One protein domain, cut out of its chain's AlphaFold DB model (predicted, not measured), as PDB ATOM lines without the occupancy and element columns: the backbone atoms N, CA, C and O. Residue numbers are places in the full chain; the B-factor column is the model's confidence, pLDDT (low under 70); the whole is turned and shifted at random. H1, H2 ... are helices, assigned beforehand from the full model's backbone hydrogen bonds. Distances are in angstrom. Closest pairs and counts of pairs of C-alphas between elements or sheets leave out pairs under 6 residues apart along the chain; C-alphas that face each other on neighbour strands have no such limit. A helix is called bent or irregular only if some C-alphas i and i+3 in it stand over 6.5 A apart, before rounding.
ATOM      1  N   ILE A1184      50.929   9.698 187.653       89.81
ATOM      2  CA  ILE A1184      52.268   9.730 188.269       89.81
ATOM      3  C   ILE A1184      52.401   8.625 189.339       89.81
ATOM      4  O   ILE A1184      53.421   7.942 189.411       89.81
ATOM      5  N   LYS A1185      51.330   8.356 190.098       88.94
ATOM      6  CA  LYS A1185      51.227   7.223 191.033       88.94
ATOM      7  C   LYS A1185      51.262   5.848 190.341       88.94
ATOM      8  O   LYS A1185      51.806   4.919 190.935       88.94
ATOM      9  N   VAL A1186      50.737   5.694 189.115       89.38
ATOM     10  CA  VAL A1186      50.946   4.482 188.287       89.38
ATOM     11  C   VAL A1186      52.441   4.298 188.025       89.38
ATOM     12  O   VAL A1186      52.987   3.228 188.299       89.38
ATOM     13  N   CYS A1187      53.101   5.357 187.545       88.06
ATOM     14  CA  CYS A1187      54.521   5.355 187.201       88.06
ATOM     15  C   CYS A1187      55.401   4.945 188.399       88.06
ATOM     16  O   CYS A1187      56.268   4.088 188.250       88.06
ATOM     17  N   GLY A1188      55.138   5.493 189.593       84.81
ATOM     18  CA  GLY A1188      55.875   5.145 190.812       84.81
ATOM     19  C   GLY A1188      55.591   3.739 191.363       84.81
ATOM     20  O   GLY A1188      56.497   3.099 191.891       84.81
ATOM     21  N   LYS A1189      54.355   3.227 191.250       86.06
ATOM     22  CA  LYS A1189      53.974   1.942 191.870       86.06
ATOM     23  C   LYS A1189      54.340   0.699 191.067       86.06
ATOM     24  O   LYS A1189      54.730  -0.301 191.668       86.06
ATOM     25  N   LEU A1190      54.237   0.733 189.738       84.81
ATOM     26  CA  LEU A1190      54.390  -0.477 188.911       84.81
ATOM     27  C   LEU A1190      55.812  -1.071 188.900       84.81
ATOM     28  O   LEU A1190      56.013  -2.164 188.364       84.81
ATOM     29  N   SER A1191      56.787  -0.411 189.541       82.31
ATOM     30  CA  SER A1191      58.147  -0.937 189.742       82.31
ATOM     31  C   SER A1191      58.797  -1.370 188.419       82.31
ATOM     32  O   SER A1191      59.343  -2.468 188.295       82.31
ATOM     33  N   LEU A1192      58.650  -0.506 187.410       85.62
ATOM     34  CA  LEU A1192      59.182  -0.656 186.056       85.62
ATOM     35  C   LEU A1192      60.561   0.027 185.926       85.62
ATOM     36  O   LEU A1192      60.933   0.832 186.785       85.62
ATOM     37  N   PRO A1193      61.337  -0.262 184.862       85.00
ATOM     38  CA  PRO A1193      62.631   0.374 184.630       85.00
ATOM     39  C   PRO A1193      62.530   1.903 184.563       85.00
ATOM     40  O   PRO A1193      61.672   2.457 183.870       85.00
ATOM     41  N   ARG A1194      63.449   2.604 185.243       80.94
ATOM     42  CA  ARG A1194      63.465   4.081 185.299       80.94
ATOM     43  C   ARG A1194      63.562   4.746 183.926       80.94
ATOM     44  O   ARG A1194      62.974   5.801 183.731       80.94
ATOM     45  N   THR A1195      64.203   4.086 182.965       82.44
ATOM     46  CA  THR A1195      64.269   4.497 181.552       82.44
ATOM     47  C   THR A1195      62.896   4.689 180.895       82.44
ATOM     48  O   THR A1195      62.787   5.472 179.959       82.44
ATOM     49  N   VAL A1196      61.856   4.008 181.387       83.62
ATOM     50  CA  VAL A1196      60.461   4.138 180.923       83.62
ATOM     51  C   VAL A1196      59.657   5.060 181.849       83.62
ATOM     52  O   VAL A1196      58.861   5.878 181.390       83.62
ATOM     53  N   VAL A1197      59.883   4.946 183.162       84.62
ATOM     54  CA  VAL A1197      59.126   5.656 184.206       84.62
ATOM     55  C   VAL A1197      59.459   7.149 184.267       84.62
ATOM     56  O   VAL A1197      58.547   7.972 184.311       84.62
ATOM     57  N   GLU A1198      60.741   7.523 184.268       84.81
ATOM     58  CA  GLU A1198      61.148   8.916 184.487       84.81
ATOM     59  C   GLU A1198      60.657   9.850 183.358       84.81
ATOM     60  O   GLU A1198      60.010  10.848 183.687       84.81
ATOM     61  N   PRO A1199      60.809   9.540 182.049       87.88
ATOM     62  CA  PRO A1199      60.278  10.395 180.979       87.88
ATOM     63  C   PRO A1199      58.757  10.605 181.050       87.88
ATOM     64  O   PRO A1199      58.269  11.702 180.774       87.88
ATOM     65  N   ALA A1200      58.008   9.576 181.461       87.19
ATOM     66  CA  ALA A1200      56.557   9.646 181.619       87.19
ATOM     67  C   ALA A1200      56.134  10.537 182.800       87.19
ATOM     68  O   ALA A1200      55.197  11.325 182.664       87.19
ATOM     69  N   VAL A1201      56.852  10.469 183.930       88.25
ATOM     70  CA  VAL A1201      56.630  11.361 185.083       88.25
ATOM     71  C   VAL A1201      56.930  12.816 184.719       88.25
ATOM     72  O   VAL A1201      56.136  13.683 185.079       88.25
ATOM     73  N   SER A1202      58.008  13.088 183.971       89.62
ATOM     74  CA  SER A1202      58.309  14.444 183.488       89.62
ATOM     75  C   SER A1202      57.179  14.976 182.603       89.62
ATOM     76  O   SER A1202      56.525  15.942 182.983       89.62
ATOM     77  N   LYS A1203      56.854  14.273 181.505       89.69
ATOM     78  CA  LYS A1203      55.796  14.662 180.552       89.69
ATOM     79  C   LYS A1203      54.461  14.954 181.248       89.69
ATOM     80  O   LYS A1203      53.826  15.963 180.952       89.69
ATOM     81  N   ALA A1204      54.045  14.102 182.188       88.19
ATOM     82  CA  ALA A1204      52.796  14.288 182.924       88.19
ATOM     83  C   ALA A1204      52.848  15.446 183.938       88.19
ATOM     84  O   ALA A1204      51.832  16.109 184.150       88.19
ATOM     85  N   PHE A1205      54.002  15.712 184.562       90.12
ATOM     86  CA  PHE A1205      54.168  16.864 185.450       90.12
ATOM     87  C   PHE A1205      54.211  18.183 184.671       90.12
ATOM     88  O   PHE A1205      53.525  19.125 185.060       90.12
ATOM     89  N   ASP A1206      54.942  18.230 183.553       89.69
ATOM     90  CA  ASP A1206      54.994  19.381 182.648       89.69
ATOM     91  C   ASP A1206      53.581  19.758 182.165       89.69
ATOM     92  O   ASP A1206      53.125  20.880 182.380       89.69
ATOM     93  N   GLN A1207      52.821  18.787 181.645       88.50
ATOM     94  CA  GLN A1207      51.427  18.994 181.229       88.50
ATOM     95  C   GLN A1207      50.522  19.474 182.381       88.50
ATOM     96  O   GLN A1207      49.687  20.358 182.187       88.50
ATOM     97  N   CYS A1208      50.693  18.936 183.593       88.25
ATOM     98  CA  CYS A1208      49.925  19.347 184.772       88.25
ATOM     99  C   CYS A1208      50.258  20.783 185.229       88.25
ATOM    100  O   CYS A1208      49.358  21.533 185.622       88.25
ATOM    101  N   ARG A1209      51.535  21.176 185.146       89.00
ATOM    102  CA  ARG A1209      52.037  22.526 185.439       89.00
ATOM    103  C   ARG A1209      51.481  23.552 184.465       89.00
ATOM    104  O   ARG A1209      50.984  24.588 184.900       89.00
ATOM    105  N   ASP A1210      51.532  23.264 183.171       87.94
ATOM    106  CA  ASP A1210      51.176  24.227 182.127       87.94
ATOM    107  C   ASP A1210      49.645  24.481 182.116       87.94
ATOM    108  O   ASP A1210      49.179  25.628 182.012       87.94
ATOM    109  N   LEU A1211      48.858  23.432 182.401       86.88
ATOM    110  CA  LEU A1211      47.423  23.513 182.712       86.88
ATOM    111  C   LEU A1211      47.107  24.181 184.066       86.88
ATOM    112  O   LEU A1211      45.956  24.543 184.304       86.88
ATOM    113  N   GLY A1212      48.088  24.396 184.947       86.69
ATOM    114  CA  GLY A1212      47.903  25.089 186.227       86.69
ATOM    115  C   GLY A1212      47.213  24.275 187.323       86.69
ATOM    116  O   GLY A1212      46.506  24.855 188.148       86.69
ATOM    117  N   LEU A1213      47.379  22.950 187.307       86.44
ATOM    118  CA  LEU A1213      46.661  21.988 188.153       86.44
ATOM    119  C   LEU A1213      47.527  21.385 189.281       86.44
ATOM    120  O   LEU A1213      47.154  20.368 189.874       86.44
ATOM    121  N   VAL A1214      48.686  21.972 189.593       86.38
ATOM    122  CA  VAL A1214      49.634  21.441 190.588       86.38
ATOM    123  C   VAL A1214      49.176  21.774 192.008       86.38
ATOM    124  O   VAL A1214      49.029  22.935 192.379       86.38
ATOM    125  N   ASN A1215      48.994  20.738 192.828       85.75
ATOM    126  CA  ASN A1215      48.638  20.839 194.244       85.75
ATOM    127  C   ASN A1215      49.493  19.893 195.107       85.75
ATOM    128  O   ASN A1215      50.328  19.147 194.588       85.75
ATOM    129  N   ASP A1216      49.246  19.868 196.421       82.25
ATOM    130  CA  ASP A1216      49.967  19.002 197.367       82.25
ATOM    131  C   ASP A1216      49.931  17.512 196.985       82.25
ATOM    132  O   ASP A1216      50.903  16.792 197.214       82.25
ATOM    133  N   PHE A1217      48.845  17.029 196.364       83.75
ATOM    134  CA  PHE A1217      48.758  15.641 195.901       83.75
ATOM    135  C   PHE A1217      49.730  15.376 194.744       83.75
ATOM    136  O   PHE A1217      50.465  14.390 194.815       83.75
ATOM    137  N   ILE A1218      49.809  16.265 193.744       85.25
ATOM    138  CA  ILE A1218      50.821  16.189 192.672       85.25
ATOM    139  C   ILE A1218      52.232  16.195 193.265       85.25
ATOM    140  O   ILE A1218      52.997  15.266 193.016       85.25
ATOM    141  N   LEU A1219      52.561  17.199 194.087       84.00
ATOM    142  CA  LEU A1219      53.892  17.353 194.689       84.00
ATOM    143  C   LEU A1219      54.295  16.106 195.493       84.00
ATOM    144  O   LEU A1219      55.430  15.635 195.396       84.00
ATOM    145  N   THR A1220      53.338  15.521 196.217       84.69
ATOM    146  CA  THR A1220      53.510  14.265 196.952       84.69
ATOM    147  C   THR A1220      53.746  13.073 196.016       84.69
ATOM    148  O   THR A1220      54.680  12.308 196.245       84.69
ATOM    149  N   GLN A1221      52.947  12.892 194.953       85.81
ATOM    150  CA  GLN A1221      53.129  11.749 194.040       85.81
ATOM    151  C   GLN A1221      54.437  11.855 193.241       85.81
ATOM    152  O   GLN A1221      55.125  10.847 193.093       85.81
ATOM    153  N   VAL A1222      54.834  13.055 192.797       85.56
ATOM    154  CA  VAL A1222      56.128  13.278 192.124       85.56
ATOM    155  C   VAL A1222      57.288  12.969 193.075       85.56
ATOM    156  O   VAL A1222      58.218  12.276 192.674       85.56
ATOM    157  N   ARG A1223      57.209  13.371 194.354       83.19
ATOM    158  CA  ARG A1223      58.234  13.050 195.365       83.19
ATOM    159  C   ARG A1223      58.412  11.547 195.615       83.19
ATOM    160  O   ARG A1223      59.523  11.124 195.920       83.19
ATOM    161  N   TYR A1224      57.351  10.747 195.497       81.62
ATOM    162  CA  TYR A1224      57.435   9.288 195.640       81.62
ATOM    163  C   TYR A1224      57.796   8.544 194.343       81.62
ATOM    164  O   TYR A1224      58.239   7.400 194.425       81.62
ATOM    165  N   SER A1225      57.603   9.156 193.170       82.44
ATOM    166  CA  SER A1225      57.711   8.468 191.868       82.44
ATOM    167  C   SER A1225      58.947   8.862 191.051       82.44
ATOM    168  O   SER A1225      59.407   8.069 190.234       82.44
ATOM    169  N   ALA A1226      59.486  10.066 191.261       82.81
ATOM    170  CA  ALA A1226      60.692  10.563 190.599       82.81
ATOM    171  C   ALA A1226      61.962  10.228 191.402       82.81
ATOM    172  O   ALA A1226      61.934  10.139 192.631       82.81
ATOM    173  N   SER A1227      63.112  10.103 190.735       81.94
ATOM    174  CA  SER A1227      64.398  10.025 191.446       81.94
ATOM    175  C   SER A1227      64.793  11.373 192.075       81.94
ATOM    176  O   SER A1227      64.358  12.422 191.600       81.94
ATOM    177  N   PRO A1228      65.669  11.412 193.102       78.38
ATOM    178  CA  PRO A1228      66.075  12.672 193.740       78.38
ATOM    179  C   PRO A1228      66.753  13.687 192.804       78.38
ATOM    180  O   PRO A1228      66.753  14.882 193.100       78.38
ATOM    181  N   ALA A1229      67.327  13.231 191.685       79.31
ATOM    182  CA  ALA A1229      67.844  14.101 190.630       79.31
ATOM    183  C   ALA A1229      66.701  14.675 189.775       79.31
ATOM    184  O   ALA A1229      66.604  15.890 189.617       79.31
ATOM    185  N   GLN A1230      65.789  13.819 189.298       82.62
ATOM    186  CA  GLN A1230      64.619  14.239 188.525       82.62
ATOM    187  C   GLN A1230      63.696  15.173 189.326       82.62
ATOM    188  O   GLN A1230      63.254  16.187 188.797       82.62
ATOM    189  N   TYR A1231      63.452  14.885 190.608       81.50
ATOM    190  CA  TYR A1231      62.624  15.700 191.505       81.50
ATOM    191  C   TYR A1231      63.120  17.151 191.597       81.50
ATOM    192  O   TYR A1231      62.339  18.091 191.463       81.50
ATOM    193  N   ARG A1232      64.438  17.332 191.757       78.75
ATOM    194  CA  ARG A1232      65.090  18.652 191.736       78.75
ATOM    195  C   ARG A1232      65.002  19.322 190.367       78.75
ATOM    196  O   ARG A1232      64.824  20.529 190.313       78.75
ATOM    197  N   ASN A1233      65.109  18.561 189.279       82.62
ATOM    198  CA  ASN A1233      65.041  19.106 187.922       82.62
ATOM    199  C   ASN A1233      63.626  19.609 187.569       82.62
ATOM    200  O   ASN A1233      63.477  20.705 187.046       82.62
ATOM    201  N   LEU A1234      62.581  18.847 187.918       82.31
ATOM    202  CA  LEU A1234      61.180  19.196 187.636       82.31
ATOM    203  C   LEU A1234      60.673  20.401 188.443       82.31
ATOM    204  O   LEU A1234      59.826  21.151 187.964       82.31
ATOM    205  N   LEU A1235      61.169  20.578 189.670       80.12
ATOM    206  CA  LEU A1235      60.739  21.651 190.575       80.12
ATOM    207  C   LEU A1235      61.708  22.844 190.603       80.12
ATOM    208  O   LEU A1235      61.334  23.927 191.053       80.12
ATOM    209  N   GLY A1236      62.935  22.657 190.110       77.88
ATOM    210  CA  GLY A1236      63.950  23.691 189.944       77.88
ATOM    211  C   GLY A1236      64.183  24.526 191.202       77.88
ATOM    212  O   GLY A1236      64.323  24.011 192.318       77.88
ATOM    213  N   ASP A1237      64.197  25.843 191.003       64.38
ATOM    214  CA  ASP A1237      64.480  26.861 192.014       64.38
ATOM    215  C   ASP A1237      63.597  26.783 193.265       64.38
ATOM    216  O   ASP A1237      64.066  27.118 194.351       64.38
ATOM    217  N   VAL A1238      62.379  26.245 193.152       68.50
ATOM    218  CA  VAL A1238      61.444  26.050 194.276       68.50
ATOM    219  C   VAL A1238      62.006  25.087 195.341       68.50
ATOM    220  O   VAL A1238      61.579  25.103 196.493       68.50
ATOM    221  N   THR A1239      63.002  24.261 194.993       65.25
ATOM    222  CA  THR A1239      63.677  23.340 195.930       65.25
ATOM    223  C   THR A1239      64.998  23.866 196.506       65.25
ATOM    224  O   THR A1239      65.616  23.180 197.326       65.25
ATOM    225  N   LYS A1240      65.462  25.066 196.120       63.72
ATOM    226  CA  LYS A1240      66.746  25.613 196.596       63.72
ATOM    227  C   LYS A1240      66.731  25.809 198.118       63.72
ATOM    228  O   LYS A1240      65.852  26.458 198.671       63.72
ATOM    229  N   GLY A1241      67.728  25.239 198.798       58.09
ATOM    230  CA  GLY A1241      67.917  25.346 200.251       58.09
ATOM    231  C   GLY A1241      67.190  24.297 201.109       58.09
ATOM    232  O   GLY A1241      67.598  24.095 202.250       58.09
ATOM    233  N   LYS A1242      66.184  23.583 200.581       62.16
ATOM    234  CA  LYS A1242      65.461  22.530 201.322       62.16
ATOM    235  C   LYS A1242      66.154  21.163 201.248       62.16
ATOM    236  O   LYS A1242      66.769  20.800 200.242       62.16
ATOM    237  N   LYS A1243      66.010  20.349 202.297       61.03
ATOM    238  CA  LYS A1243      66.400  18.927 202.288       61.03
ATOM    239  C   LYS A1243      65.381  18.110 201.493       61.03
ATOM    240  O   LYS A1243      64.190  18.385 201.538       61.03
ATOM    241  N   ILE A1244      65.822  17.016 200.863       58.78
ATOM    242  CA  ILE A1244      64.953  16.089 200.097       58.78
ATOM    243  C   ILE A1244      63.771  15.557 200.941       58.78
ATOM    244  O   ILE A1244      62.710  15.236 200.407       58.78
ATOM    245  N   ASN A1245      63.938  15.485 202.266       57.81
ATOM    246  CA  ASN A1245      62.907  15.001 203.181       57.81
ATOM    247  C   ASN A1245      61.881  16.072 203.597       57.81
ATOM    248  O   ASN A1245      60.800  15.707 204.068       57.81
ATOM    249  N   GLU A1246      62.154  17.360 203.391       63.00
ATOM    250  CA  GLU A1246      61.219  18.452 203.688       63.00
ATOM    251  C   GLU A1246      60.136  18.536 202.600       63.00
ATOM    252  O   GLU A1246      60.391  18.331 201.413       63.00
ATOM    253  N   GLY A1247      58.883  18.731 203.014       62.09
ATOM    254  CA  GLY A1247      57.761  18.869 202.086       62.09
ATOM    255  C   GLY A1247      57.776  20.226 201.382       62.09
ATOM    256  O   GLY A1247      58.178  21.236 201.968       62.09
ATOM    257  N   LEU A1248      57.297  20.244 200.139       71.44
ATOM    258  CA  LEU A1248      56.762  21.452 199.518       71.44
ATOM    259  C   LEU A1248      55.249  21.459 199.695       71.44
ATOM    260  O   LEU A1248      54.605  20.423 199.522       71.44
ATOM    261  N   THR A1249      54.710  22.625 200.027       70.88
ATOM    262  CA  THR A1249      53.272  22.875 200.152       70.88
ATOM    263  C   THR A1249      52.768  23.754 199.009       70.88
ATOM    264  O   THR A1249      53.530  24.498 198.388       70.88
ATOM    265  N   ILE A1250      51.463  23.719 198.747       73.06
ATOM    266  CA  ILE A1250      50.797  24.478 197.680       73.06
ATOM    267  C   ILE A1250      51.022  26.000 197.748       73.06
ATOM    268  O   ILE A1250      50.829  26.683 196.745       73.06
ATOM    269  N   ASN A1251      51.437  26.550 198.894       73.38
ATOM    270  CA  ASN A1251      51.749  27.976 199.068       73.38
ATOM    271  C   ASN A1251      53.190  28.357 198.693       73.38
ATOM    272  O   ASN A1251      53.504  29.541 198.637       73.38
ATOM    273  N   GLU A1252      54.049  27.377 198.415       75.06
ATOM    274  CA  GLU A1252      55.466  27.582 198.093       75.06
ATOM    275  C   GLU A1252      55.754  27.441 196.588       75.06
ATOM    276  O   GLU A1252      56.869  27.703 196.144       75.06
ATOM    277  N   ILE A1253      54.754  27.044 195.790       81.69
ATOM    278  CA  ILE A1253      54.844  26.932 194.326       81.69
ATOM    279  C   ILE A1253      54.308  28.191 193.613       81.69
ATOM    280  O   ILE A1253      53.418  28.865 194.141       81.69
ATOM    281  N   PRO A1254      54.786  28.508 192.391       84.31
ATOM    282  CA  PRO A1254      54.304  29.655 191.619       84.31
ATOM    283  C   PRO A1254      52.787  29.643 191.393       84.31
ATOM    284  O   PRO A1254      52.203  28.609 191.064       84.31
ATOM    285  N   HIS A1255      52.142  30.815 191.472       77.25
ATOM    286  CA  HIS A1255      50.694  30.942 191.254       77.25
ATOM    287  C   HIS A1255      50.244  30.372 189.895       77.25
ATOM    288  O   HIS A1255      49.218  29.704 189.803       77.25
ATOM    289  N   THR A1256      51.054  30.549 188.849       81.25
ATOM    290  CA  THR A1256      50.811  30.016 187.497       81.25
ATOM    291  C   THR A1256      50.690  28.492 187.441       81.25
ATOM    292  O   THR A1256      50.011  27.986 186.550       81.25
ATOM    293  N   TRP A1257      51.292  27.762 188.389       84.62
ATOM    294  CA  TRP A1257      51.236  26.297 188.473       84.62
ATOM    295  C   TRP A1257      49.975  25.795 189.192       84.62
ATOM    296  O   TRP A1257      49.612  24.634 189.018       84.62
ATOM    297  N   ARG A1258      49.313  26.654 189.981       82.62
ATOM    298  CA  ARG A1258      48.129  26.328 190.803       82.62
ATOM    299  C   ARG A1258      46.856  27.111 190.443       82.62
ATOM    300  O   ARG A1258      45.828  26.895 191.072       82.62
ATOM    301  N   LYS A1259      46.917  27.991 189.435       80.50
ATOM    302  CA  LYS A1259      45.840  28.893 188.959       80.50
ATOM    303  C   LYS A1259      44.461  28.236 188.771       80.50
ATOM    304  O   LYS A1259      43.458  28.920 188.915       80.50
ATOM    305  N   ASN A1260      44.420  26.938 188.459       77.12
ATOM    306  CA  ASN A1260      43.203  26.179 188.161       77.12
ATOM    307  C   ASN A1260      42.891  25.119 189.243       77.12
ATOM    308  O   ASN A1260      42.061  24.232 189.040       77.12
ATOM    309  N   VAL A1261      43.559  25.175 190.401       73.81
ATOM    310  CA  VAL A1261      43.261  24.323 191.559       73.81
ATOM    311  C   VAL A1261      42.161  24.985 192.386       73.81
ATOM    312  O   VAL A1261      42.435  25.863 193.196       73.81
ATOM    313  N   GLY A1262      40.916  24.546 192.184       56.53
ATOM    314  CA  GLY A1262      39.766  25.035 192.951       56.53
ATOM    315  C   GLY A1262      39.968  24.890 194.464       56.53
ATOM    316  O   GLY A1262      40.415  23.841 194.943       56.53
ATOM    317  N   GLU A1263      39.647  25.950 195.206       38.19
ATOM    318  CA  GLU A1263      39.860  26.019 196.650       38.19
ATOM    319  C   GLU A1263      39.092  24.922 197.397       38.19
ATOM    320  O   GLU A1263      37.928  24.627 197.114       38.19
ATOM    321  N   ARG A1264      39.743  24.324 198.399       37.84
ATOM    322  CA  ARG A1264      39.119  23.346 199.291       37.84
ATOM    323  C   ARG A1264      39.138  23.867 200.718       37.84
ATOM    324  O   ARG A1264      40.181  23.854 201.369       37.84
TER     325      ARG A1264
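This is residues 1184 to 1264 of the 1278 residues of the protein "Hypothetical protein" of Chaetoceros debilis (UniProt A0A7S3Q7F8). Three helices, H2, H3 and H4, make a small up-and-down bundle, each running against the one before it, their centres forming a triangle; the short H1 packs on both H2 and H3 near the start of H2, and the very short H5 packs on the last turn of H2. The bundle is loosely joined at H4, from which a long loop without a named element leads round to H5. The printed part has 81 residues with five named helices, H1 to H5 in chain order, and no named strand; the class is all helix. The whole is compact, with a radius of gyration of the C-alphas of 12.3 A and spans of 35 by 27 by 19 A.

The hub is H2, residues 1194 to 1210, which touches four other helices. With its residues 1201 to 1205 alone it touches H3, residues 1216 to 1225, at a shallow tilt of 16 degrees, opposite ways; the closest C-alphas, of Val 1201 and Val 1222, are 7.3 A apart, and the two form a helical hairpin. H4, residues 1228 to 1239, touches H2 with residues 1230 to 1234 alone, at a shallow tilt of 21 degrees, the same way; the closest C-alphas are those of Ser 1202 and Leu 1234, at 6.9 A. H3 and H4 are close but not clearly touching, with the C-alphas of Arg 1223 and Tyr 1231 closest at 6.4 A. H1, residues 1184 to 1189, forms a helical hairpin with H2, at a shallow tilt of 26 degrees, with the C-alphas of Cys 1187 and Val 1197 closest at 5.5 A. H1 also touches H3 at a steep tilt of 40 degrees, the same way, where the closest C-alphas, of Gly 1188 and Ser 1225, are 3.9 A apart. H5, residues 1255 to 1258, touches residues 1208 to 1210 of H2; the C-alphas of Arg 1209 and Trp 1257 are closest at 4.9 A. H4 is apart from both H1 and H5. Every O i to N i+4 pair is within hydrogen-bond range in H1 and H3, against 11 of 13 in H2 and 4 of 8 in H4; H5 is too short for such a pair.

H2 runs 23.8 A from C-alpha 1194 at (63.465, 4.081, 185.299) to C-alpha 1210 at (51.176, 24.227, 182.127). H3 is 14.2 A long and H4 11.2 A; H4 is irregular, with C-alphas 1234 and 1237 9.4 A apart. H1 begins at C-alpha 1184 (52.268, 9.730, 188.269) and is 8.7 A long, and H5, 5.3 A long, ends at C-alpha 1258 (48.129, 26.328, 190.803).

The two C-alphas farthest apart, of Pro 1193 and Glu 1263, are 36.3 A apart. The printed part has no cut. The links H1 to H2, H2 to H3 and H3 to H4 are tight; that from H4 to H5, residues 1240 to 1254, is long. The mean pLDDT of the printed part is 79.1, and residues 1237 to 1247 and 1262 to 1264 are under 70.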